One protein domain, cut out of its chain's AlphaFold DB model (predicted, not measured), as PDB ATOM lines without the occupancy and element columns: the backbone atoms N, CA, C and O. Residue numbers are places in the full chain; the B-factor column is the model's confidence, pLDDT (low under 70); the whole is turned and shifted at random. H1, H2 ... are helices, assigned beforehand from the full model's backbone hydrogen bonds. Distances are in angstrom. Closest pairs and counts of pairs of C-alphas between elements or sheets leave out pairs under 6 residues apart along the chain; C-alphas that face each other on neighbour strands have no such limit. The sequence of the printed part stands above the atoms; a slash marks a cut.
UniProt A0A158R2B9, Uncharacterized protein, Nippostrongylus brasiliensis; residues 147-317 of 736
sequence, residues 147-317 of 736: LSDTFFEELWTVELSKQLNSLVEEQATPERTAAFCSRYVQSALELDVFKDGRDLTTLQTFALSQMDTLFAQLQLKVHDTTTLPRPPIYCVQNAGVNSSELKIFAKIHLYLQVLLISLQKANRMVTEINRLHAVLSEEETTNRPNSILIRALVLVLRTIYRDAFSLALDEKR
ATOM      1  N   LEU A 147       5.147   8.273 -41.346       87.50
ATOM      2  CA  LEU A 147       5.173   9.660 -40.874       87.50
ATOM      3  C   LEU A 147       6.594  10.185 -40.645       87.50
ATOM      4  O   LEU A 147       6.831  11.393 -40.733       87.50
ATOM      5  N   SER A 148       7.537   9.306 -40.301       87.69
ATOM      6  CA  SER A 148       8.911   9.697 -39.988       87.69
ATOM      7  C   SER A 148       9.685  10.139 -41.228       87.69
ATOM      8  O   SER A 148      10.523  11.023 -41.104       87.69
ATOM      9  N   ASP A 149       9.423   9.564 -42.408       85.69
ATOM     10  CA  ASP A 149      10.121   9.929 -43.655       85.69
ATOM     11  C   ASP A 149       9.848  11.389 -44.011       85.69
ATOM     12  O   ASP A 149      10.774  12.190 -44.113       85.69
ATOM     13  N   THR A 150       8.569  11.767 -44.065       86.81
ATOM     14  CA  THR A 150       8.171  13.155 -44.339       86.81
ATOM     15  C   THR A 150       8.685  14.126 -43.283       86.81
ATOM     16  O   THR A 150       9.077  15.243 -43.601       86.81
ATOM     17  N   PHE A 151       8.711  13.702 -42.018       88.88
ATOM     18  CA  PHE A 151       9.161  14.560 -40.930       88.88
ATOM     19  C   PHE A 151      10.673  14.793 -40.958       88.88
ATOM     20  O   PHE A 151      11.129  15.906 -40.709       88.88
ATOM     21  N   PHE A 152      11.456  13.758 -41.259       87.19
ATOM     22  CA  PHE A 152      12.904  13.877 -41.399       87.19
ATOM     23  C   PHE A 152      13.277  14.691 -42.632       87.19
ATOM     24  O   PHE A 152      14.104  15.585 -42.513       87.19
ATOM     25  N   GLU A 153      12.609  14.481 -43.767       86.62
ATOM     26  CA  GLU A 153      12.735  15.345 -44.947       86.62
ATOM     27  C   GLU A 153      12.504  16.824 -44.590       86.62
ATOM     28  O   GLU A 153      13.361  17.668 -44.857       86.62
ATOM     29  N   GLU A 154      11.393  17.155 -43.918       88.31
ATOM     30  CA  GLU A 154      11.095  18.523 -43.462       88.31
ATOM     31  C   GLU A 154      12.162  19.057 -42.490       88.31
ATOM     32  O   GLU A 154      12.581  20.217 -42.590       88.31
ATOM     33  N   LEU A 155      12.638  18.214 -41.568       85.81
ATOM     34  CA  LEU A 155      13.687  18.568 -40.618       85.81
ATOM     35  C   LEU A 155      14.982  18.923 -41.358       85.81
ATOM     36  O   LEU A 155      15.504  20.019 -41.149       85.81
ATOM     37  N   TRP A 156      15.456  18.039 -42.243       86.12
ATOM     38  CA  TRP A 156      16.728  18.145 -42.969       86.12
ATOM     39  C   TRP A 156      16.753  19.244 -44.021       86.12
ATOM     40  O   TRP A 156      17.821  19.784 -44.311       86.12
ATOM     41  N   THR A 157      15.595  19.599 -44.570       87.00
ATOM     42  CA  THR A 157      15.500  20.594 -45.641       87.00
ATOM     43  C   THR A 157      15.066  21.961 -45.113       87.00
ATOM     44  O   THR A 157      15.831  22.934 -45.159       87.00
ATOM     45  N   VAL A 158      13.853  22.052 -44.567       89.62
ATOM     46  CA  VAL A 158      13.206  23.317 -44.196       89.62
ATOM     47  C   VAL A 158      13.805  23.884 -42.916       89.62
ATOM     48  O   VAL A 158      14.203  25.054 -42.883       89.62
ATOM     49  N   GLU A 159      13.908  23.070 -41.863       88.12
ATOM     50  CA  GLU A 159      14.406  23.557 -40.574       88.12
ATOM     51  C   GLU A 159      15.908  23.863 -40.638       88.12
ATOM     52  O   GLU A 159      16.326  24.902 -40.128       88.12
ATOM     53  N   LEU A 160      16.709  23.048 -41.344       91.12
ATOM     54  CA  LEU A 160      18.118  23.373 -41.602       91.12
ATOM     55  C   LEU A 160      18.257  24.745 -42.267       91.12
ATOM     56  O   LEU A 160      18.976  25.608 -41.765       91.12
ATOM     57  N   SER A 161      17.534  24.965 -43.368       91.62
ATOM     58  CA  SER A 161      17.586  26.225 -44.114       91.62
ATOM     59  C   SER A 161      17.222  27.416 -43.232       91.62
ATOM     60  O   SER A 161      17.890  28.452 -43.265       91.62
ATOM     61  N   LYS A 162      16.181  27.271 -42.405       92.00
ATOM     62  CA  LYS A 162      15.734  28.312 -41.475       92.00
ATOM     63  C   LYS A 162      16.797  28.637 -40.424       92.00
ATOM     64  O   LYS A 162      17.090  29.814 -40.215       92.00
ATOM     65  N   GLN A 163      17.388  27.621 -39.798       90.00
ATOM     66  CA  GLN A 163      18.411  27.797 -38.763       90.00
ATOM     67  C   GLN A 163      19.702  28.392 -39.336       90.00
ATOM     68  O   GLN A 163      20.256  29.324 -38.760       90.00
ATOM     69  N   LEU A 164      20.150  27.931 -40.509       90.38
ATOM     70  CA  LEU A 164      21.321  28.505 -41.177       90.38
ATOM     71  C   LEU A 164      21.088  29.968 -41.571       90.38
ATOM     72  O   LEU A 164      21.974  30.798 -41.384       90.38
ATOM     73  N   ASN A 165      19.890  30.312 -42.056       90.00
ATOM     74  CA  ASN A 165      19.538  31.704 -42.335       90.00
ATOM     75  C   ASN A 165      19.580  32.568 -41.065       90.00
ATOM     76  O   ASN A 165      20.149  33.655 -41.105       90.00
ATOM     77  N   SER A 166      19.039  32.084 -39.942       90.44
ATOM     78  CA  SER A 166      19.116  32.786 -38.650       90.44
ATOM     79  C   SER A 166      20.564  32.979 -38.192       90.44
ATOM     80  O   SER A 166      20.921  34.089 -37.818       90.44
ATOM     81  N   LEU A 167      21.434  31.969 -38.320       88.81
ATOM     82  CA  LEU A 167      22.855  32.094 -37.963       88.81
ATOM     83  C   LEU A 167      23.596  33.147 -38.801       88.81
ATOM     84  O   LEU A 167      24.468  33.839 -38.274       88.81
ATOM     85  N   VAL A 168      23.251  33.276 -40.085       87.81
ATOM     86  CA  VAL A 168      23.821  34.305 -40.971       87.81
ATOM     87  C   VAL A 168      23.312  35.697 -40.602       87.81
ATOM     88  O   VAL A 168      24.107  36.632 -40.543       87.81
ATOM     89  N   GLU A 169      22.014  35.846 -40.328       87.19
ATOM     90  CA  GLU A 169      21.426  37.135 -39.932       87.19
ATOM     91  C   GLU A 169      21.898  37.590 -38.540       87.19
ATOM     92  O   GLU A 169      22.151  38.773 -38.333       87.19
ATOM     93  N   GLU A 170      22.092  36.655 -37.607       85.81
ATOM     94  CA  GLU A 170      22.642  36.915 -36.268       85.81
ATOM     95  C   GLU A 170      24.158  37.162 -36.269       85.81
ATOM     96  O   GLU A 170      24.715  37.472 -35.216       85.81
ATOM     97  N   GLN A 171      24.834  36.998 -37.414       82.81
ATOM     98  CA  GLN A 171      26.297  37.052 -37.520       82.81
ATOM     99  C   GLN A 171      26.975  36.162 -36.463       82.81
ATOM    100  O   GLN A 171      27.893  36.577 -35.750       82.81
ATOM    101  N   ALA A 172      26.474  34.931 -36.321       82.38
ATOM    102  CA  ALA A 172      26.925  34.011 -35.289       82.38
ATOM    103  C   ALA A 172      28.437  33.739 -35.383       82.38
ATOM    104  O   ALA A 172      29.007  33.633 -36.469       82.38
ATOM    105  N   THR A 173      29.086  33.576 -34.226       86.00
ATOM    106  CA  THR A 173      30.523  33.288 -34.167       86.00
ATOM    107  C   THR A 173      30.866  31.986 -34.907       86.00
ATOM    108  O   THR A 173      30.042  31.061 -34.959       86.00
ATOM    109  N   PRO A 174      32.087  31.857 -35.459       84.06
ATOM    110  CA  PRO A 174      32.507  30.640 -36.157       84.06
ATOM    111  C   PRO A 174      32.435  29.392 -35.263       84.06
ATOM    112  O   PRO A 174      32.081  28.310 -35.720       84.06
ATOM    113  N   GLU A 175      32.689  29.540 -33.963       88.00
ATOM    114  CA  GLU A 175      32.551  28.449 -32.995       88.00
ATOM    115  C   GLU A 175      31.091  28.011 -32.822       88.00
ATOM    116  O   GLU A 175      30.798  26.814 -32.800       88.00
ATOM    117  N   ARG A 176      30.153  28.970 -32.744       89.00
ATOM    118  CA  ARG A 176      28.716  28.686 -32.609       89.00
ATOM    119  C   ARG A 176      28.172  27.990 -33.855       89.00
ATOM    120  O   ARG A 176      27.410  27.032 -33.726       89.00
ATOM    121  N   THR A 177      28.578  28.438 -35.041       89.50
ATOM    122  CA  THR A 177      28.155  27.843 -36.321       89.50
ATOM    123  C   THR A 177      28.725  26.438 -36.517       89.50
ATOM    124  O   THR A 177      27.964  25.516 -36.821       89.50
ATOM    125  N   ALA A 178      30.014  26.224 -36.233       89.31
ATOM    126  CA  ALA A 178      30.630  24.898 -36.294       89.31
ATOM    127  C   ALA A 178      30.012  23.925 -35.273       89.31
ATOM    128  O   ALA A 178      29.719  22.772 -35.603       89.31
ATOM    129  N   ALA A 179      29.752  24.386 -34.043       91.00
ATOM    130  CA  ALA A 179      29.084  23.586 -33.019       91.00
ATOM    131  C   ALA A 179      27.652  23.211 -33.429       91.00
ATOM    132  O   ALA A 179      27.244  22.065 -33.225       91.00
ATOM    133  N   PHE A 180      26.905  24.142 -34.033       93.00
ATOM    134  CA  PHE A 180      25.582  23.864 -34.592       93.00
ATOM    135  C   PHE A 180      25.656  22.791 -35.684       93.00
ATOM    136  O   PHE A 180      25.006  21.756 -35.547       93.00
ATOM    137  N   CYS A 181      26.497  22.979 -36.709       92.50
ATOM    138  CA  CYS A 181      26.635  22.025 -37.813       92.50
ATOM    139  C   CYS A 181      27.050  20.633 -37.308       92.50
ATOM    140  O   CYS A 181      26.479  19.623 -37.715       92.50
ATOM    141  N   SER A 182      27.986  20.572 -36.354       93.25
ATOM    142  CA  SER A 182      28.437  19.324 -35.723       93.25
ATOM    143  C   SER A 182      27.339  18.588 -34.963       93.25
ATOM    144  O   SER A 182      27.257  17.359 -35.061       93.25
ATOM    145  N   ARG A 183      26.489  19.310 -34.225       90.69
ATOM    146  CA  ARG A 183      25.332  18.721 -33.531       90.69
ATOM    147  C   ARG A 183      24.264  18.271 -34.517       90.69
ATOM    148  O   ARG A 183      23.727  17.186 -34.363       90.69
ATOM    149  N   TYR A 184      23.995  19.073 -35.540       90.56
ATOM    150  CA  TYR A 184      22.969  18.775 -36.531       90.56
ATOM    151  C   TYR A 184      23.297  17.506 -37.332       90.56
ATOM    152  O   TYR A 184      22.484  16.589 -37.418       90.56
ATOM    153  N   VAL A 185      24.536  17.407 -37.824       92.81
ATOM    154  CA  VAL A 185      25.051  16.207 -38.498       92.81
ATOM    155  C   VAL A 185      25.072  14.998 -37.562       92.81
ATOM    156  O   VAL A 185      24.778  13.890 -37.999       92.81
ATOM    157  N   GLN A 186      25.409  15.190 -36.281       92.00
ATOM    158  CA  GLN A 186      25.368  14.104 -35.295       92.00
ATOM    159  C   GLN A 186      23.960  13.523 -35.166       92.00
ATOM    160  O   GLN A 186      23.805  12.310 -35.227       92.00
ATOM    161  N   SER A 187      22.948  14.381 -35.033       87.94
ATOM    162  CA  SER A 187      21.554  13.948 -34.944       87.94
ATOM    163  C   SER A 187      21.107  13.213 -36.207       87.94
ATOM    164  O   SER A 187      20.426  12.199 -36.103       87.94
ATOM    165  N   ALA A 188      21.510  13.692 -37.389       88.56
ATOM    166  CA  ALA A 188      21.217  13.009 -38.648       88.56
ATOM    167  C   ALA A 188      21.853  11.611 -38.687       88.56
ATOM    168  O   ALA A 188      21.165  10.656 -39.009       88.56
ATOM    169  N   LEU A 189      23.121  11.475 -38.278       89.62
ATOM    170  CA  LEU A 189      23.812  10.182 -38.187       89.62
ATOM    171  C   LEU A 189      23.161   9.221 -37.190       89.62
ATOM    172  O   LEU A 189      23.059   8.030 -37.463       89.62
ATOM    173  N   GLU A 190      22.737   9.723 -36.031       87.06
ATOM    174  CA  GLU A 190      22.052   8.916 -35.019       87.06
ATOM    175  C   GLU A 190      20.691   8.418 -35.514       87.06
ATOM    176  O   GLU A 190      20.306   7.293 -35.202       87.06
ATOM    177  N   LEU A 191      19.983   9.224 -36.310       83.00
ATOM    178  CA  LEU A 191      18.728   8.819 -36.945       83.00
ATOM    179  C   LEU A 191      18.950   7.865 -38.121       83.00
ATOM    180  O   LEU A 191      18.168   6.933 -38.300       83.00
ATOM    181  N   ASP A 192      20.066   8.015 -38.832       86.31
ATOM    182  CA  ASP A 192      20.455   7.161 -39.955       86.31
ATOM    183  C   ASP A 192      20.613   5.686 -39.551       86.31
ATOM    184  O   ASP A 192      20.334   4.785 -40.344       86.31
ATOM    185  N   VAL A 193      20.988   5.433 -38.286       82.31
ATOM    186  CA  VAL A 193      21.050   4.084 -37.687       82.31
ATOM    187  C   VAL A 193      19.690   3.378 -37.732       82.31
ATOM    188  O   VAL A 193      19.643   2.153 -37.809       82.31
ATOM    189  N   PHE A 194      18.584   4.127 -37.708       77.06
ATOM    190  CA  PHE A 194      17.231   3.572 -37.748       77.06
ATOM    191  C   PHE A 194      16.676   3.408 -39.173       77.06
ATOM    192  O   PHE A 194      15.653   2.743 -39.329       77.06
ATOM    193  N   LYS A 195      17.307   4.006 -40.197       73.25
ATOM    194  CA  LYS A 195      16.761   4.119 -41.568       73.25
ATOM    195  C   LYS A 195      17.708   3.678 -42.688       73.25
ATOM    196  O   LYS A 195      17.594   4.135 -43.830       73.25
ATOM    197  N   ASP A 196      18.613   2.757 -42.377       76.31
ATOM    198  CA  ASP A 196      19.522   2.120 -43.341       76.31
ATOM    199  C   ASP A 196      20.453   3.094 -44.096       76.31
ATOM    200  O   ASP A 196      20.852   2.824 -45.230       76.31
ATOM    201  N   GLY A 197      20.835   4.230 -43.500       75.44
ATOM    202  CA  GLY A 197      21.865   5.097 -44.093       75.44
ATOM    203  C   GLY A 197      21.381   6.125 -45.135       75.44
ATOM    204  O   GLY A 197      22.199   6.705 -45.866       75.44
ATOM    205  N   ARG A 198      20.062   6.313 -45.291       83.19
ATOM    206  CA  ARG A 198      19.489   7.217 -46.309       83.19
ATOM    207  C   ARG A 198      19.453   8.684 -45.887       83.19
ATOM    208  O   ARG A 198      19.696   9.547 -46.730       83.19
ATOM    209  N   ASP A 199      19.225   8.975 -44.612       85.25
ATOM    210  CA  ASP A 199      18.989  10.335 -44.116       85.25
ATOM    211  C   ASP A 199      20.229  11.222 -44.275       85.25
ATOM    212  O   ASP A 199      20.134  12.370 -44.724       85.25
ATOM    213  N   LEU A 200      21.421  10.682 -43.990       89.50
ATOM    214  CA  LEU A 200      22.670  11.422 -44.180       89.50
ATOM    215  C   LEU A 200      22.921  11.738 -45.659       89.50
ATOM    216  O   LEU A 200      23.402  12.820 -46.000       89.50
ATOM    217  N   THR A 201      22.594  10.797 -46.544       89.44
ATOM    218  CA  THR A 201      22.762  10.971 -47.991       89.44
ATOM    219  C   THR A 201      21.787  12.020 -48.530       89.44
ATOM    220  O   THR A 201      22.188  12.866 -49.339       89.44
ATOM    221  N   THR A 202      20.545  12.033 -48.040       89.75
ATOM    222  CA  THR A 202      19.551  13.074 -48.344       89.75
ATOM    223  C   THR A 202      20.029  14.443 -47.868       89.75
ATOM    224  O   THR A 202      20.050  15.385 -48.659       89.75
ATOM    225  N   LEU A 203      20.520  14.550 -46.626       92.25
ATOM    226  CA  LEU A 203      21.090  15.787 -46.081       92.25
ATOM    227  C   LEU A 203      22.250  16.315 -46.944       92.25
ATOM    228  O   LEU A 203      22.302  17.504 -47.265       92.25
ATOM    229  N   GLN A 204      23.174  15.438 -47.343       92.62
ATOM    230  CA  GLN A 204      24.316  15.806 -48.186       92.62
ATOM    231  C   GLN A 204      23.876  16.264 -49.583       92.62
ATOM    232  O   GLN A 204      24.368  17.267 -50.107       92.62
ATOM    233  N   THR A 205      22.926  15.554 -50.186       92.50
ATOM    234  CA  THR A 205      22.390  15.898 -51.510       92.50
ATOM    235  C   THR A 205      21.650  17.233 -51.466       92.50
ATOM    236  O   THR A 205      21.854  18.083 -52.338       92.50
ATOM    237  N   PHE A 206      20.864  17.459 -50.411       93.62
ATOM    238  CA  PHE A 206      20.190  18.724 -50.164       93.62
ATOM    239  C   PHE A 206      21.191  19.871 -50.005       93.62
ATOM    240  O   PHE A 206      21.086  20.862 -50.728       93.62
ATOM    241  N   ALA A 207      22.206  19.728 -49.147       93.88
ATOM    242  CA  ALA A 207      23.219  20.763 -48.939       93.88
ATOM    243  C   ALA A 207      23.936  21.147 -50.247       93.88
ATOM    244  O   ALA A 207      24.078  22.335 -50.541       93.88
ATOM    245  N   LEU A 208      24.304  20.164 -51.083       93.38
ATOM    246  CA  LEU A 208      24.866  20.424 -52.414       93.38
ATOM    247  C   LEU A 208      23.891  21.197 -53.316       93.38
ATOM    248  O   LEU A 208      24.284  22.186 -53.931       93.38
ATOM    249  N   SER A 209      22.620  20.785 -53.369       94.12
ATOM    250  CA  SER A 209      21.604  21.463 -54.190       94.12
ATOM    251  C   SER A 209      21.370  22.919 -53.762       94.12
ATOM    252  O   SER A 209      21.190  23.806 -54.603       94.12
ATOM    253  N   GLN A 210      21.428  23.191 -52.454       94.19
ATOM    254  CA  GLN A 210      21.307  24.541 -51.916       94.19
ATOM    255  C   GLN A 210      22.533  25.384 -52.254       94.19
ATOM    256  O   GLN A 210      22.381  26.538 -52.650       94.19
ATOM    257  N   MET A 211      23.739  24.815 -52.182       92.31
ATOM    258  CA  MET A 211      24.952  25.505 -52.628       92.31
ATOM    259  C   MET A 211      24.894  25.858 -54.120       92.31
ATOM    260  O   MET A 211      25.239  26.982 -54.477       92.31
ATOM    261  N   ASP A 212      24.414  24.951 -54.980       89.12
ATOM    262  CA  ASP A 212      24.236  25.211 -56.420       89.12
ATOM    263  C   ASP A 212      23.226  26.349 -56.661       89.12
ATOM    264  O   ASP A 212      23.466  27.263 -57.456       89.12
ATOM    265  N   THR A 213      22.112  26.339 -55.921       92.12
ATOM    266  CA  THR A 213      21.077  27.382 -55.996       92.12
ATOM    267  C   THR A 213      21.614  28.742 -55.544       92.12
ATOM    268  O   THR A 213      21.394  29.754 -56.209       92.12
ATOM    269  N   LEU A 214      22.358  28.778 -54.438       89.94
ATOM    270  CA  LEU A 214      22.992  29.990 -53.921       89.94
ATOM    271  C   LEU A 214      24.076  30.513 -54.869       89.94
ATOM    272  O   LEU A 214      24.160  31.717 -55.104       89.94
ATOM    273  N   PHE A 215      24.862  29.623 -55.478       85.94
ATOM    274  CA  PHE A 215      25.834  29.992 -56.503       85.94
ATOM    275  C   PHE A 215      25.168  30.674 -57.708       85.94
ATOM    276  O   PHE A 215      25.685  31.669 -58.221       85.94
ATOM    277  N   ALA A 216      24.002  30.186 -58.138       83.94
ATOM    278  CA  ALA A 216      23.238  30.804 -59.220       83.94
ATOM    279  C   ALA A 216      22.710  32.208 -58.861       83.94
ATOM    280  O   ALA A 216      22.539  33.037 -59.754       83.94
ATOM    281  N   GLN A 217      22.488  32.493 -57.572       85.88
ATOM    282  CA  GLN A 217      22.028  33.800 -57.078       85.88
ATOM    283  C   GLN A 217      23.140  34.850 -56.962       85.88
ATOM    284  O   GLN A 217      22.840  36.043 -56.880       85.88
ATOM    285  N   LEU A 218      24.414  34.440 -56.951       79.75
ATOM    286  CA  LEU A 218      25.529  35.388 -56.987       79.75
ATOM    287  C   LEU A 218      25.450  36.234 -58.263       79.75
ATOM    288  O   LEU A 218      25.060  35.745 -59.326       79.75
ATOM    289  N   GLN A 219      25.837  37.508 -58.183       71.44
ATOM    290  CA  GLN A 219      25.874  38.382 -59.357       71.44
ATOM    291  C   GLN A 219      27.057  38.013 -60.266       71.44
ATOM    292  O   GLN A 219      28.069  37.471 -59.832       71.44
ATOM    293  N   LEU A 220      26.913  38.190 -61.582       65.12
ATOM    294  CA  LEU A 220      27.993  37.925 -62.556       65.12
ATOM    295  C   LEU A 220      29.072  39.014 -62.545       65.12
ATOM    296  O   LEU A 220      30.207  38.760 -62.935       65.12
ATOM    297  N   LYS A 221      28.696  40.224 -62.125       61.53
ATOM    298  CA  LYS A 221      29.600  41.351 -61.943       61.53
ATOM    299  C   LYS A 221      29.750  41.601 -60.458       61.53
ATOM    300  O   LYS A 221      28.754  41.792 -59.760       61.53
ATOM    301  N   VAL A 222      30.992  41.585 -60.014       64.00
ATOM    302  CA  VAL A 222      31.367  41.995 -58.674       64.00
ATOM    303  C   VAL A 222      31.118  43.504 -58.551       64.00
ATOM    304  O   VAL A 222      31.386  44.249 -59.487       64.00
ATOM    305  N   HIS A 223      30.526  43.964 -57.446       60.50
ATOM    306  CA  HIS A 223      30.343  45.401 -57.227       60.50
ATOM    307  C   HIS A 223      31.699  46.105 -57.078       60.50
ATOM    308  O   HIS A 223      32.542  45.644 -56.304       60.50
ATOM    309  N   ASP A 224      31.844  47.262 -57.735       56.06
ATOM    310  CA  ASP A 224      33.047  48.116 -57.745       56.06
ATOM    311  C   ASP A 224      33.549  48.500 -56.335       56.06
ATOM    312  O   ASP A 224      34.686  48.922 -56.154       56.06
ATOM    313  N   THR A 225      32.701  48.360 -55.310       55.06
ATOM    314  CA  THR A 225      33.018  48.651 -53.906       55.06
ATOM    315  C   THR A 225      33.666  47.490 -53.149       55.06
ATOM    316  O   THR A 225      34.081  47.675 -52.006       55.06
ATOM    317  N   THR A 226      33.736  46.290 -53.731       60.09
ATOM    318  CA  THR A 226      34.303  45.116 -53.054       60.09
ATOM    319  C   THR A 226      35.772  44.932 -53.416       60.09
ATOM    320  O   THR A 226      36.136  44.854 -54.586       60.09
ATOM    321  N   THR A 227      36.631  44.858 -52.398       57.88
ATOM    322  CA  THR A 227      38.061  44.596 -52.578       57.88
ATOM    323  C   THR A 227      38.267  43.155 -53.025       57.88
ATOM    324  O   THR A 227      37.868  42.217 -52.330       57.88
ATOM    325  N   LEU A 228      38.891  42.996 -54.185       58.03
ATOM    326  CA  LEU A 228      39.316  41.717 -54.736       58.03
ATOM    327  C   LEU A 228      40.820  41.508 -54.448       58.03
ATOM    328  O   LEU A 228      41.549  42.498 -54.369       58.03
ATOM    329  N   PRO A 229      41.303  40.258 -54.302       57.72
ATOM    330  CA  PRO A 229      40.548  39.007 -54.345       57.72
ATOM    331  C   PRO A 229      39.706  38.803 -53.082       57.72
ATOM    332  O   PRO A 229      40.064  39.233 -51.984       57.72
ATOM    333  N   ARG A 230      38.559  38.141 -53.237       62.69
ATOM    334  CA  ARG A 230      37.680  37.856 -52.104       62.69
ATOM    335  C   ARG A 230      38.286  36.797 -51.191       62.69
ATOM    336  O   ARG A 230      39.008  35.919 -51.669       62.69
ATOM    337  N   PRO A 231      37.944  36.819 -49.891       61.91
ATOM    338  CA  PRO A 231      38.240  35.700 -49.019       61.91
ATOM    339  C   PRO A 231      37.618  34.425 -49.605       61.91
ATOM    340  O   PRO A 231      36.446  34.453 -49.998       61.91
ATOM    341  N   PRO A 232      38.361  33.309 -49.650       64.62
ATOM    342  CA  PRO A 232      37.833  32.049 -50.146       64.62
ATOM    343  C   PRO A 232      36.562  31.632 -49.400       64.62
ATOM    344  O   PRO A 232      36.428  31.891 -48.207       64.62
ATOM    345  N   ILE A 233      35.649  30.922 -50.069       66.44
ATOM    346  CA  ILE A 233      34.372  30.477 -49.470       66.44
ATOM    347  C   ILE A 233      34.577  29.625 -48.214       66.44
ATOM    348  O   ILE A 233      33.732  29.606 -47.327       66.44
ATOM    349  N   TYR A 234      35.698  28.915 -48.112       61.94
ATOM    350  CA  TYR A 234      36.040  28.114 -46.937       61.94
ATOM    351  C   TYR A 234      36.588  28.943 -45.761       61.94
ATOM    352  O   TYR A 234      36.765  28.397 -44.674       61.94
ATOM    353  N   CYS A 235      36.840  30.241 -45.938       66.19
ATOM    354  CA  CYS A 235      37.251  31.150 -44.873       66.19
ATOM    355  C   CYS A 235      36.033  31.821 -44.226       66.19
ATOM    356  O   CYS A 235      35.074  32.203 -44.896       66.19
ATOM    357  N   VAL A 236      36.096  32.009 -42.907       63.34
ATOM    358  CA  VAL A 236      35.079  32.753 -42.153       63.34
ATOM    359  C   VAL A 236      35.110  34.212 -42.606       63.34
ATOM    360  O   VAL A 236      36.140  34.877 -42.501       63.34
ATOM    361  N   GLN A 237      33.991  34.716 -43.125       65.62
ATOM    362  CA  GLN A 237      33.885  36.111 -43.542       65.62
ATOM    363  C   GLN A 237      33.565  36.991 -42.331       65.62
ATOM    364  O   GLN A 237      32.577  36.768 -41.633       65.62
ATOM    365  N   ASN A 238      34.398  38.005 -42.078       58.91
ATOM    366  CA  ASN A 238      34.131  38.990 -41.033       58.91
ATOM    367  C   ASN A 238      32.910  39.829 -41.436       58.91
ATOM    368  O   ASN A 238      32.945  40.569 -42.418       58.91
ATOM    369  N   ALA A 239      31.831  39.705 -40.662       52.81
ATOM    370  CA  ALA A 239      30.478  40.191 -40.948       52.81
ATOM    371  C   ALA A 239      30.288  41.726 -40.895       52.81
ATOM    372  O   ALA A 239      29.179  42.225 -40.716       52.81
ATOM    373  N   GLY A 240      31.361  42.502 -41.070       56.03
ATOM    374  CA  GLY A 240      31.324  43.963 -40.972       56.03
ATOM    375  C   GLY A 240      30.559  44.663 -42.102       56.03
ATOM    376  O   GLY A 240      30.271  45.851 -41.988       56.03
ATOM    377  N   VAL A 241      30.216  43.960 -43.188       56.31
ATOM    378  CA  VAL A 241      29.578  44.555 -44.370       56.31
ATOM    379  C   VAL A 241      28.305  43.779 -44.726       56.31
ATOM    380  O   VAL A 241      28.359  42.622 -45.129       56.31
ATOM    381  N   ASN A 242      27.146  44.436 -44.608       63.06
ATOM    382  CA  ASN A 242      25.807  43.899 -44.908       63.06
ATOM    383  C   ASN A 242      25.534  43.742 -46.418       63.06
ATOM    384  O   ASN A 242      24.443  44.070 -46.891       63.06
ATOM    385  N   SER A 243      26.502  43.284 -47.212       77.44
ATOM    386  CA  SER A 243      26.219  43.021 -48.621       77.44
ATOM    387  C   SER A 243      25.386  41.739 -48.739       77.44
ATOM    388  O   SER A 243      25.646  40.730 -48.080       77.44
ATOM    389  N   SER A 244      24.350  41.777 -49.580       80.25
ATOM    390  CA  SER A 244      23.536  40.596 -49.909       80.25
ATOM    391  C   SER A 244      24.399  39.444 -50.422       80.25
ATOM    392  O   SER A 244      24.104  38.277 -50.195       80.25
ATOM    393  N   GLU A 245      25.505  39.789 -51.063       78.69
ATOM    394  CA  GLU A 245      26.480  38.857 -51.577       78.69
ATOM    395  C   GLU A 245      27.260  38.141 -50.471       78.69
ATOM    396  O   GLU A 245      27.284  36.914 -50.462       78.69
ATOM    397  N   LEU A 246      27.803  38.860 -49.479       79.50
ATOM    398  CA  LEU A 246      28.475  38.243 -48.325       79.50
ATOM    399  C   LEU A 246      27.523  37.319 -47.553       79.50
ATOM    400  O   LEU A 246      27.930  36.257 -47.091       79.50
ATOM    401  N   LYS A 247      26.225  37.653 -47.493       84.88
ATOM    402  CA  LYS A 247      25.210  36.742 -46.939       84.88
ATOM    403  C   LYS A 247      25.093  35.443 -47.741       84.88
ATOM    404  O   LYS A 247      24.965  34.379 -47.143       84.88
ATOM    405  N   ILE A 248      25.135  35.500 -49.074       86.50
ATOM    406  CA  ILE A 248      25.112  34.299 -49.926       86.50
ATOM    407  C   ILE A 248      26.387  33.473 -49.712       86.50
ATOM    408  O   ILE A 248      26.293  32.265 -49.500       86.50
ATOM    409  N   PHE A 249      27.560  34.110 -49.684       84.50
ATOM    410  CA  PHE A 249      28.828  33.433 -49.402       84.50
ATOM    411  C   PHE A 249      28.832  32.757 -48.023       84.50
ATOM    412  O   PHE A 249      29.203  31.588 -47.920       84.50
ATOM    413  N   ALA A 250      28.352  33.444 -46.982       86.31
ATOM    414  CA  ALA A 250      28.219  32.880 -45.641       86.31
ATOM    415  C   ALA A 250      27.279  31.661 -45.617       86.31
ATOM    416  O   ALA A 250      27.586  30.659 -44.974       86.31
ATOM    417  N   LYS A 251      26.169  31.689 -46.369       90.62
ATOM    418  CA  LYS A 251      25.282  30.521 -46.503       90.62
ATOM    419  C   LYS A 251      25.974  29.349 -47.199       90.62
ATOM    420  O   LYS A 251      25.887  28.229 -46.701       90.62
ATOM    421  N   ILE A 252      26.680  29.592 -48.309       90.38
ATOM    422  CA  ILE A 252      27.446  28.544 -49.011       90.38
ATOM    423  C   ILE A 252      28.501  27.949 -48.067       90.38
ATOM    424  O   ILE A 252      28.634  26.728 -48.005       90.38
ATOM    425  N   HIS A 253      29.194  28.786 -47.290       90.25
ATOM    426  CA  HIS A 253      30.157  28.342 -46.282       90.25
ATOM    427  C   HIS A 253      29.521  27.410 -45.241       90.25
ATOM    428  O   HIS A 253      30.069  26.349 -44.955       90.25
ATOM    429  N   LEU A 254      28.350  27.761 -44.703       92.06
ATOM    430  CA  LEU A 254      27.658  26.927 -43.716       92.06
ATOM    431  C   LEU A 254      27.210  25.578 -44.295       92.06
ATOM    432  O   LEU A 254      27.406  24.547 -43.655       92.06
ATOM    433  N   TYR A 255      26.673  25.552 -45.518       94.50
ATOM    434  CA  TYR A 255      26.346  24.284 -46.182       94.50
ATOM    435  C   TYR A 255      27.595  23.439 -46.458       94.50
ATOM    436  O   TYR A 255      27.571  22.221 -46.265       94.50
ATOM    437  N   LEU A 256      28.711  24.073 -46.831       93.38
ATOM    438  CA  LEU A 256      29.996  23.396 -46.987       93.38
ATOM    439  C   LEU A 256      30.491  22.815 -45.653       93.38
ATOM    440  O   LEU A 256      30.964  21.679 -45.631       93.38
ATOM    441  N   GLN A 257      30.339  23.535 -44.537       93.06
ATOM    442  CA  GLN A 257      30.653  23.008 -43.204       93.06
ATOM    443  C   GLN A 257      29.802  21.779 -42.869       93.06
ATOM    444  O   GLN A 257      30.354  20.769 -42.435       93.06
ATOM    445  N   VAL A 258      28.484  21.827 -43.105       94.25
ATOM    446  CA  VAL A 258      27.587  20.672 -42.905       94.25
ATOM    447  C   VAL A 258      28.076  19.466 -43.713       94.25
ATOM    448  O   VAL A 258      28.201  18.371 -43.162       94.25
ATOM    449  N   LEU A 259      28.437  19.662 -44.985       94.62
ATOM    450  CA  LEU A 259      28.971  18.601 -45.843       94.62
ATOM    451  C   LEU A 259      30.284  18.016 -45.313       94.62
ATOM    452  O   LEU A 259      30.378  16.802 -45.133       94.62
ATOM    453  N   LEU A 260      31.285  18.849 -45.028       93.81
ATOM    454  CA  LEU A 260      32.598  18.374 -44.580       93.81
ATOM    455  C   LEU A 260      32.517  17.661 -43.226       93.81
ATOM    456  O   LEU A 260      33.076  16.577 -43.065       93.81
ATOM    457  N   ILE A 261      31.751  18.215 -42.283       94.75
ATOM    458  CA  ILE A 261      31.514  17.592 -40.978       94.75
ATOM    459  C   ILE A 261      30.768  16.263 -41.146       94.75
ATOM    460  O   ILE A 261      31.092  15.298 -40.456       94.75
ATOM    461  N   SER A 262      29.813  16.169 -42.080       94.81
ATOM    462  CA  SER A 262      29.118  14.907 -42.372       94.81
ATOM    463  C   SER A 262      30.056  13.825 -42.900       94.81
ATOM    464  O   SER A 262      30.007  12.692 -42.427       94.81
ATOM    465  N   LEU A 263      30.974  14.172 -43.808       93.75
ATOM    466  CA  LEU A 263      31.973  13.236 -44.325       93.75
ATOM    467  C   LEU A 263      32.973  12.819 -43.241       93.75
ATOM    468  O   LEU A 263      33.343  11.645 -43.170       93.75
ATOM    469  N   GLN A 264      33.380  13.761 -42.386       94.38
ATOM    470  CA  GLN A 264      34.270  13.502 -41.259       94.38
ATOM    471  C   GLN A 264      33.621  12.555 -40.242       94.38
ATOM    472  O   GLN A 264      34.210  11.534 -39.895       94.38
ATOM    473  N   LYS A 265      32.402  12.860 -39.783       92.69
ATOM    474  CA  LYS A 265      31.713  12.063 -38.759       92.69
ATOM    475  C   LYS A 265      31.268  10.691 -39.256       92.69
ATOM    476  O   LYS A 265      31.306   9.739 -38.487       92.69
ATOM    477  N   ALA A 266      30.926  10.566 -40.538       91.25
ATOM    478  CA  ALA A 266      30.655   9.272 -41.160       91.25
ATOM    479  C   ALA A 266      31.930   8.461 -41.463       91.25
ATOM    480  O   ALA A 266      31.838   7.379 -42.036       91.25
ATOM    481  N   ASN A 267      33.121   8.989 -41.147       91.44
ATOM    482  CA  ASN A 267      34.416   8.401 -41.498       91.44
ATOM    483  C   ASN A 267      34.556   8.088 -43.006       91.44
ATOM    484  O   ASN A 267      35.238   7.150 -43.417       91.44
ATOM    485  N   ARG A 268      33.888   8.882 -43.854       91.62
ATOM    486  CA  ARG A 268      33.899   8.751 -45.323       91.62
ATOM    487  C   ARG A 268      34.934   9.653 -45.986       91.62
ATOM    488  O   ARG A 268      35.132   9.564 -47.194       91.62
ATOM    489  N   MET A 269      35.607  10.503 -45.211       91.50
ATOM    490  CA  MET A 269      36.507  11.520 -45.748       91.50
ATOM    491  C   MET A 269      37.671  10.918 -46.546       91.50
ATOM    492  O   MET A 269      37.910  11.315 -47.681       91.50
ATOM    493  N   VAL A 270      38.348   9.907 -45.994       90.06
ATOM    494  CA  VAL A 270      39.470   9.231 -46.670       90.06
ATOM    495  C   VAL A 270      39.014   8.592 -47.985       90.06
ATOM    496  O   VAL A 270      39.666   8.746 -49.012       90.06
ATOM    497  N   THR A 271      37.850   7.937 -47.983       90.44
ATOM    498  CA  THR A 271      37.273   7.317 -49.182       90.44
ATOM    499  C   THR A 271      36.955   8.346 -50.264       90.44
ATOM    500  O   THR A 271      37.240   8.111 -51.436       90.44
ATOM    501  N   GLU A 272      36.382   9.493 -49.897       91.19
ATOM    502  CA  GLU A 272      36.089  10.567 -50.852       91.19
ATOM    503  C   GLU A 272      37.367  11.242 -51.383       91.19
ATOM    504  O   GLU A 272      37.422  11.579 -52.564       91.19
ATOM    505  N   ILE A 273      38.416  11.380 -50.563       89.50
ATOM    506  CA  ILE A 273      39.730  11.879 -51.010       89.50
ATOM    507  C   ILE A 273      40.371  10.904 -52.002       89.50
ATOM    508  O   ILE A 273      40.854  11.326 -53.050       89.50
ATOM    509  N   ASN A 274      40.329   9.599 -51.725       88.44
ATOM    510  CA  ASN A 274      40.863   8.594 -52.644       88.44
ATOM    511  C   ASN A 274      40.100   8.584 -53.978       88.44
ATOM    512  O   ASN A 274      40.713   8.460 -55.036       88.44
ATOM    513  N   ARG A 275      38.773   8.782 -53.950       88.31
ATOM    514  CA  ARG A 275      37.957   8.955 -55.167       88.31
ATOM    515  C   ARG A 275      38.365  10.196 -55.958       88.31
ATOM    516  O   ARG A 275      38.460  10.122 -57.176       88.31
ATOM    517  N   LEU A 276      38.614  11.315 -55.277       87.25
ATOM    518  CA  LEU A 276      39.133  12.530 -55.907       87.25
ATOM    519  C   LEU A 276      40.497  12.272 -56.562       87.25
ATOM    520  O   LEU A 276      40.683  12.639 -57.717       87.25
ATOM    521  N   HIS A 277      41.418  11.606 -55.862       85.62
ATOM    522  CA  HIS A 277      42.739  11.277 -56.397       85.62
ATOM    523  C   HIS A 277      42.651  10.387 -57.643       85.62
ATOM    524  O   HIS A 277      43.318  10.666 -58.635       85.62
ATOM    525  N   ALA A 278      41.798   9.358 -57.623       85.50
ATOM    526  CA  ALA A 278      41.578   8.484 -58.776       85.50
ATOM    527  C   ALA A 278      41.065   9.264 -59.998       85.50
ATOM    528  O   ALA A 278      41.566   9.084 -61.101       85.50
ATOM    529  N   VAL A 279      40.126  10.196 -59.791       84.75
ATOM    530  CA  VAL A 279      39.612  11.060 -60.869       84.75
ATOM    531  C   VAL A 279      40.685  12.010 -61.410       84.75
ATOM    532  O   VAL A 279      40.698  12.279 -62.607       84.75
ATOM    533  N   LEU A 280      41.576  12.520 -60.555       83.88
ATOM    534  CA  LEU A 280      42.677  13.399 -60.970       83.88
ATOM    535  C   LEU A 280      43.829  12.649 -61.654       83.88
ATOM    536  O   LEU A 280      44.564  13.262 -62.416       83.88
ATOM    537  N   SER A 281      43.983  11.350 -61.397       84.56
ATOM    538  CA  SER A 281      45.085  10.536 -61.935       84.56
ATOM    539  C   SER A 281      44.820   9.998 -63.349       84.56
ATOM    540  O   SER A 281      45.533   9.105 -63.787       84.56
ATOM    541  N   GLU A 282      43.795  10.506 -64.047       67.69
ATOM    542  CA  GLU A 282      43.395  10.094 -65.407       67.69
ATOM    543  C   GLU A 282      43.177   8.579 -65.590       67.69
ATOM    544  O   GLU A 282      43.237   8.063 -66.704       67.69
ATOM    545  N   GLU A 283      42.849   7.839 -64.525       63.09
ATOM    546  CA  GLU A 283      42.355   6.471 -64.690       63.09
ATOM    547  C   GLU A 283      40.970   6.549 -65.348       63.09
ATOM    548  O   GLU A 283      39.969   6.843 -64.684       63.09
ATOM    549  N   GLU A 284      40.926   6.333 -66.672       56.34
ATOM    550  CA  GLU A 284      39.735   6.290 -67.534       56.34
ATOM    551  C   GLU A 284      38.763   5.184 -67.096       56.34
ATOM    552  O   GLU A 284      38.537   4.171 -67.755       56.34
ATOM    553  N   THR A 285      38.139   5.376 -65.944       55.56
ATOM    554  CA  THR A 285      36.995   4.587 -65.530       55.56
ATOM    555  C   THR A 285      35.767   5.260 -66.128       55.56
ATOM    556  O   THR A 285      35.352   6.353 -65.743       55.56
ATOM    557  N   THR A 286      35.173   4.601 -67.122       59.22
ATOM    558  CA  THR A 286      33.956   5.037 -67.835       59.22
ATOM    559  C   THR A 286      32.754   5.278 -66.908       59.22
ATOM    560  O   THR A 286      31.785   5.922 -67.303       59.22
ATOM    561  N   ASN A 287      32.842   4.852 -65.644       63.22
ATOM    562  CA  ASN A 287      31.896   5.152 -64.578       63.22
ATOM    563  C   ASN A 287      32.440   6.262 -63.672       63.22
ATOM    564  O   ASN A 287      33.043   5.975 -62.638       63.22
ATOM    565  N   ARG A 288      32.195   7.534 -64.023       61.78
ATOM    566  CA  ARG A 288      32.535   8.664 -63.142       61.78
ATOM    567  C   ARG A 288      31.853   8.479 -61.780       61.78
ATOM    568  O   ARG A 288      30.621   8.521 -61.719       61.78
ATOM    569  N   PRO A 289      32.603   8.295 -60.680       62.72
ATOM    570  CA  PRO A 289      31.990   8.164 -59.371       62.72
ATOM    571  C   PRO A 289      31.326   9.493 -58.992       62.72
ATOM    572  O   PRO A 289      31.968  10.545 -59.012       62.72
ATOM    573  N   ASN A 290      30.042   9.447 -58.615       77.06
ATOM    574  CA  ASN A 290      29.300  10.573 -58.032       77.06
ATOM    575  C   ASN A 290      29.847  10.903 -56.630       77.06
ATOM    576  O   ASN A 290      29.203  10.660 -55.611       77.06
ATOM    577  N   SER A 291      31.073  11.422 -56.563       88.50
ATOM    578  CA  SER A 291      31.686  11.862 -55.315       88.50
ATOM    579  C   SER A 291      31.096  13.203 -54.886       88.50
ATOM    580  O   SER A 291      31.127  14.198 -55.615       88.50
ATOM    581  N   ILE A 292      30.584  13.221 -53.659       90.50
ATOM    582  CA  ILE A 292      30.030  14.413 -53.008       90.50
ATOM    583  C   ILE A 292      31.134  15.456 -52.817       90.50
ATOM    584  O   ILE A 292      30.911  16.641 -53.066       90.50
ATOM    585  N   LEU A 293      32.341  15.011 -52.448       90.38
ATOM    586  CA  LEU A 293      33.493  15.890 -52.265       90.38
ATOM    587  C   LEU A 293      33.923  16.543 -53.580       90.38
ATOM    588  O   LEU A 293      34.135  17.751 -53.603       90.38
ATOM    589  N   ILE A 294      34.002  15.779 -54.677       88.56
ATOM    590  CA  ILE A 294      34.346  16.332 -55.997       88.56
ATOM    591  C   ILE A 294      33.340  17.418 -56.391       88.56
ATOM    592  O   ILE A 294      33.740  18.506 -56.798       88.56
ATOM    593  N   ARG A 295      32.035  17.166 -56.221       89.31
ATOM    594  CA  ARG A 295      30.991  18.161 -56.519       89.31
ATOM    595  C   ARG A 295      31.138  19.425 -55.672       89.31
ATOM    596  O   ARG A 295      31.080  20.523 -56.223       89.31
ATOM    597  N   ALA A 296      31.368  19.276 -54.366       88.81
ATOM    598  CA  ALA A 296      31.585  20.407 -53.466       88.81
ATOM    599  C   ALA A 296      32.829  21.221 -53.863       88.81
ATOM    600  O   ALA A 296      32.758  22.445 -53.950       88.81
ATOM    601  N   LEU A 297      33.947  20.554 -54.173       86.81
ATOM    602  CA  LEU A 297      35.185  21.204 -54.609       86.81
ATOM    603  C   LEU A 297      35.017  21.935 -55.939       86.81
ATOM    604  O   LEU A 297      35.441  23.079 -56.057       86.81
ATOM    605  N   VAL A 298      34.352  21.325 -56.923       84.06
ATOM    606  CA  VAL A 298      34.047  21.982 -58.203       84.06
ATOM    607  C   VAL A 298      33.214  23.243 -57.982       84.06
ATOM    608  O   VAL A 298      33.455  24.250 -58.642       84.06
ATOM    609  N   LEU A 299      32.262  23.221 -57.048       84.62
ATOM    610  CA  LEU A 299      31.458  24.394 -56.711       84.62
ATOM    611  C   LEU A 299      32.308  25.494 -56.063       84.62
ATOM    612  O   LEU A 299      32.233  26.643 -56.491       84.62
ATOM    613  N   VAL A 300      33.173  25.134 -55.110       84.62
ATOM    614  CA  VAL A 300      34.126  26.067 -54.482       84.62
ATOM    615  C   VAL A 300      35.078  26.669 -55.523       84.62
ATOM    616  O   VAL A 300      35.268  27.885 -55.564       84.62
ATOM    617  N   LEU A 301      35.624  25.861 -56.431       79.94
ATOM    618  CA  LEU A 301      36.472  26.352 -57.517       79.94
ATOM    619  C   LEU A 301      35.692  27.279 -58.451       79.94
ATOM    620  O   LEU A 301      36.158  28.375 -58.739       79.94
ATOM    621  N   ARG A 302      34.476  26.905 -58.870       79.25
ATOM    622  CA  ARG A 302      33.612  27.768 -59.696       79.25
ATOM    623  C   ARG A 302      33.338  29.107 -59.031       79.25
ATOM    624  O   ARG A 302      33.320  30.117 -59.724       79.25
ATOM    625  N   THR A 303      33.134  29.126 -57.718       76.69
ATOM    626  CA  THR A 303      32.953  30.383 -56.988       76.69
ATOM    627  C   THR A 303      34.216  31.238 -56.978       76.69
ATOM    628  O   THR A 303      34.125  32.418 -57.287       76.69
ATOM    629  N   ILE A 304      35.390  30.646 -56.733       72.88
ATOM    630  CA  ILE A 304      36.674  31.367 -56.717       72.88
ATOM    631  C   ILE A 304      37.026  31.896 -58.118       72.88
ATOM    632  O   ILE A 304      37.367  33.063 -58.285       72.88
ATOM    633  N   TYR A 305      36.901  31.063 -59.155       69.69
ATOM    634  CA  TYR A 305      37.219  31.456 -60.534       69.69
ATOM    635  C   TYR A 305      36.216  32.438 -61.131       69.69
ATOM    636  O   TYR A 305      36.560  33.180 -62.048       69.69
ATOM    637  N   ARG A 306      34.981  32.475 -60.628       69.69
ATOM    638  CA  ARG A 306      34.018  33.503 -61.020       69.69
ATOM    639  C   ARG A 306      34.501  34.894 -60.618       69.69
ATOM    640  O   ARG A 306      34.376  35.809 -61.424       69.69
ATOM    641  N   ASP A 307      35.112  35.028 -59.446       62.72
ATOM    642  CA  ASP A 307      35.702  36.293 -59.001       62.72
ATOM    643  C   ASP A 307      36.894  36.690 -59.887       62.72
ATOM    644  O   ASP A 307      37.008  37.847 -60.290       62.72
ATOM    645  N   ALA A 308      37.732  35.719 -60.276       61.66
ATOM    646  CA  ALA A 308      38.816  35.934 -61.239       61.66
ATOM    647  C   ALA A 308      38.294  36.342 -62.632       61.66
ATOM    648  O   ALA A 308      38.871  37.202 -63.294       61.66
ATOM    649  N   PHE A 309      37.167  35.774 -63.070       62.03
ATOM    650  CA  PHE A 309      36.514  36.157 -64.320       62.03
ATOM    651  C   PHE A 309      35.932  37.575 -64.258       62.03
ATOM    652  O   PHE A 309      36.057  38.330 -65.223       62.03
ATOM    653  N   SER A 310      35.322  37.961 -63.134       61.34
ATOM    654  CA  SER A 310      34.853  39.334 -62.923       61.34
ATOM    655  C   SER A 310      36.014  40.339 -62.920       61.34
ATOM    656  O   SER A 310      35.892  41.376 -63.565       61.34
ATOM    657  N   LEU A 311      37.152  40.002 -62.298       59.06
ATOM    658  CA  LEU A 311      38.388  40.798 -62.360       59.06
ATOM    659  C   LEU A 311      38.892  40.984 -63.796       59.06
ATOM    660  O   LEU A 311      39.119  42.109 -64.238       59.06
ATOM    661  N   ALA A 312      38.999  39.887 -64.551       60.22
ATOM    662  CA  ALA A 312      39.467  39.917 -65.935       60.22
ATOM    663  C   ALA A 312      38.528  40.712 -66.864       60.22
ATOM    664  O   ALA A 312      38.972  41.292 -67.856       60.22
ATOM    665  N   LEU A 313      37.226  40.736 -66.560       60.38
ATOM    666  CA  LEU A 313      36.225  41.532 -67.272       60.38
ATOM    667  C   LEU A 313      36.397  43.039 -67.050       60.38
ATOM    668  O   LEU A 313      36.179  43.804 -67.991       60.38
ATOM    669  N   ASP A 314      36.750  43.464 -65.836       58.44
ATOM    670  CA  ASP A 314      36.937  44.883 -65.527       58.44
ATOM    671  C   ASP A 314      38.310  45.399 -65.989       58.44
ATOM    672  O   ASP A 314      38.375  46.511 -66.516       58.44
ATOM    673  N   GLU A 315      39.375  44.586 -65.942       57.41
ATOM    674  CA  GLU A 315      40.679  44.951 -66.530       57.41
ATOM    675  C   GLU A 315      40.634  45.081 -68.064       57.41
ATOM    676  O   GLU A 315      41.352  45.899 -68.639       57.41
ATOM    677  N   LYS A 316      39.769  44.317 -68.751       50.53
ATOM    678  CA  LYS A 316      39.695  44.285 -70.228       50.53
ATOM    679  C   LYS A 316      38.540  45.081 -70.833       50.53
ATOM    680  O   LYS A 316      38.267  44.944 -72.030       50.53
ATOM    681  N   ARG A 317      37.881  45.952 -70.056       46.75
ATOM    682  CA  ARG A 317      36.763  46.790 -70.533       46.75
ATOM    683  C   ARG A 317      37.107  47.759 -71.671       46.75
ATOM    684  O   ARG A 317      36.181  48.352 -72.214       46.75
TER     685      ARG A 317
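Overview. This is residues 147 to 317 of the 736 residues of an uncharacterized protein of Nippostrongylus brasiliensis (UniProt A0A158R2B9). H1, H2, H3, H4 and H6 form an up-and-down bundle, H1 and H2 crossing H3 and H4, H6 along H3. H5 leads away; residues 280 to 287 stick out. The class is all helix: six named helices in 171 printed residues, compact, radius of gyration of the C-alphas 17.4 A, spans 56 by 46 by 26 A.

Arrangement. H1, residues 147 to 169, and H2, residues 174 to 192, touch the hub, H3, residues 198 to 217. H3 forms a hairpin with H4, residues 244 to 265, closest C-alphas Met 211 and Ile 252, 5.3 A. H6, residues 292 to 315, touches H3 and H5, residues 269 to 280. H2 to H5 have every O i to N i+4 pair within hydrogen-bond range, H1 17 of 19, H6 19 of 20.

Along the chain. Find H1's start, C-alpha 147, at (5.173, 9.660, -40.874); H6, 35.1 A long, ends at C-alpha 315, (40.679, 44.951, -66.530).

Size, cuts and confidence. Links H3 to H4 and H5 to H6 are long; 44 residues have pLDDT under 70.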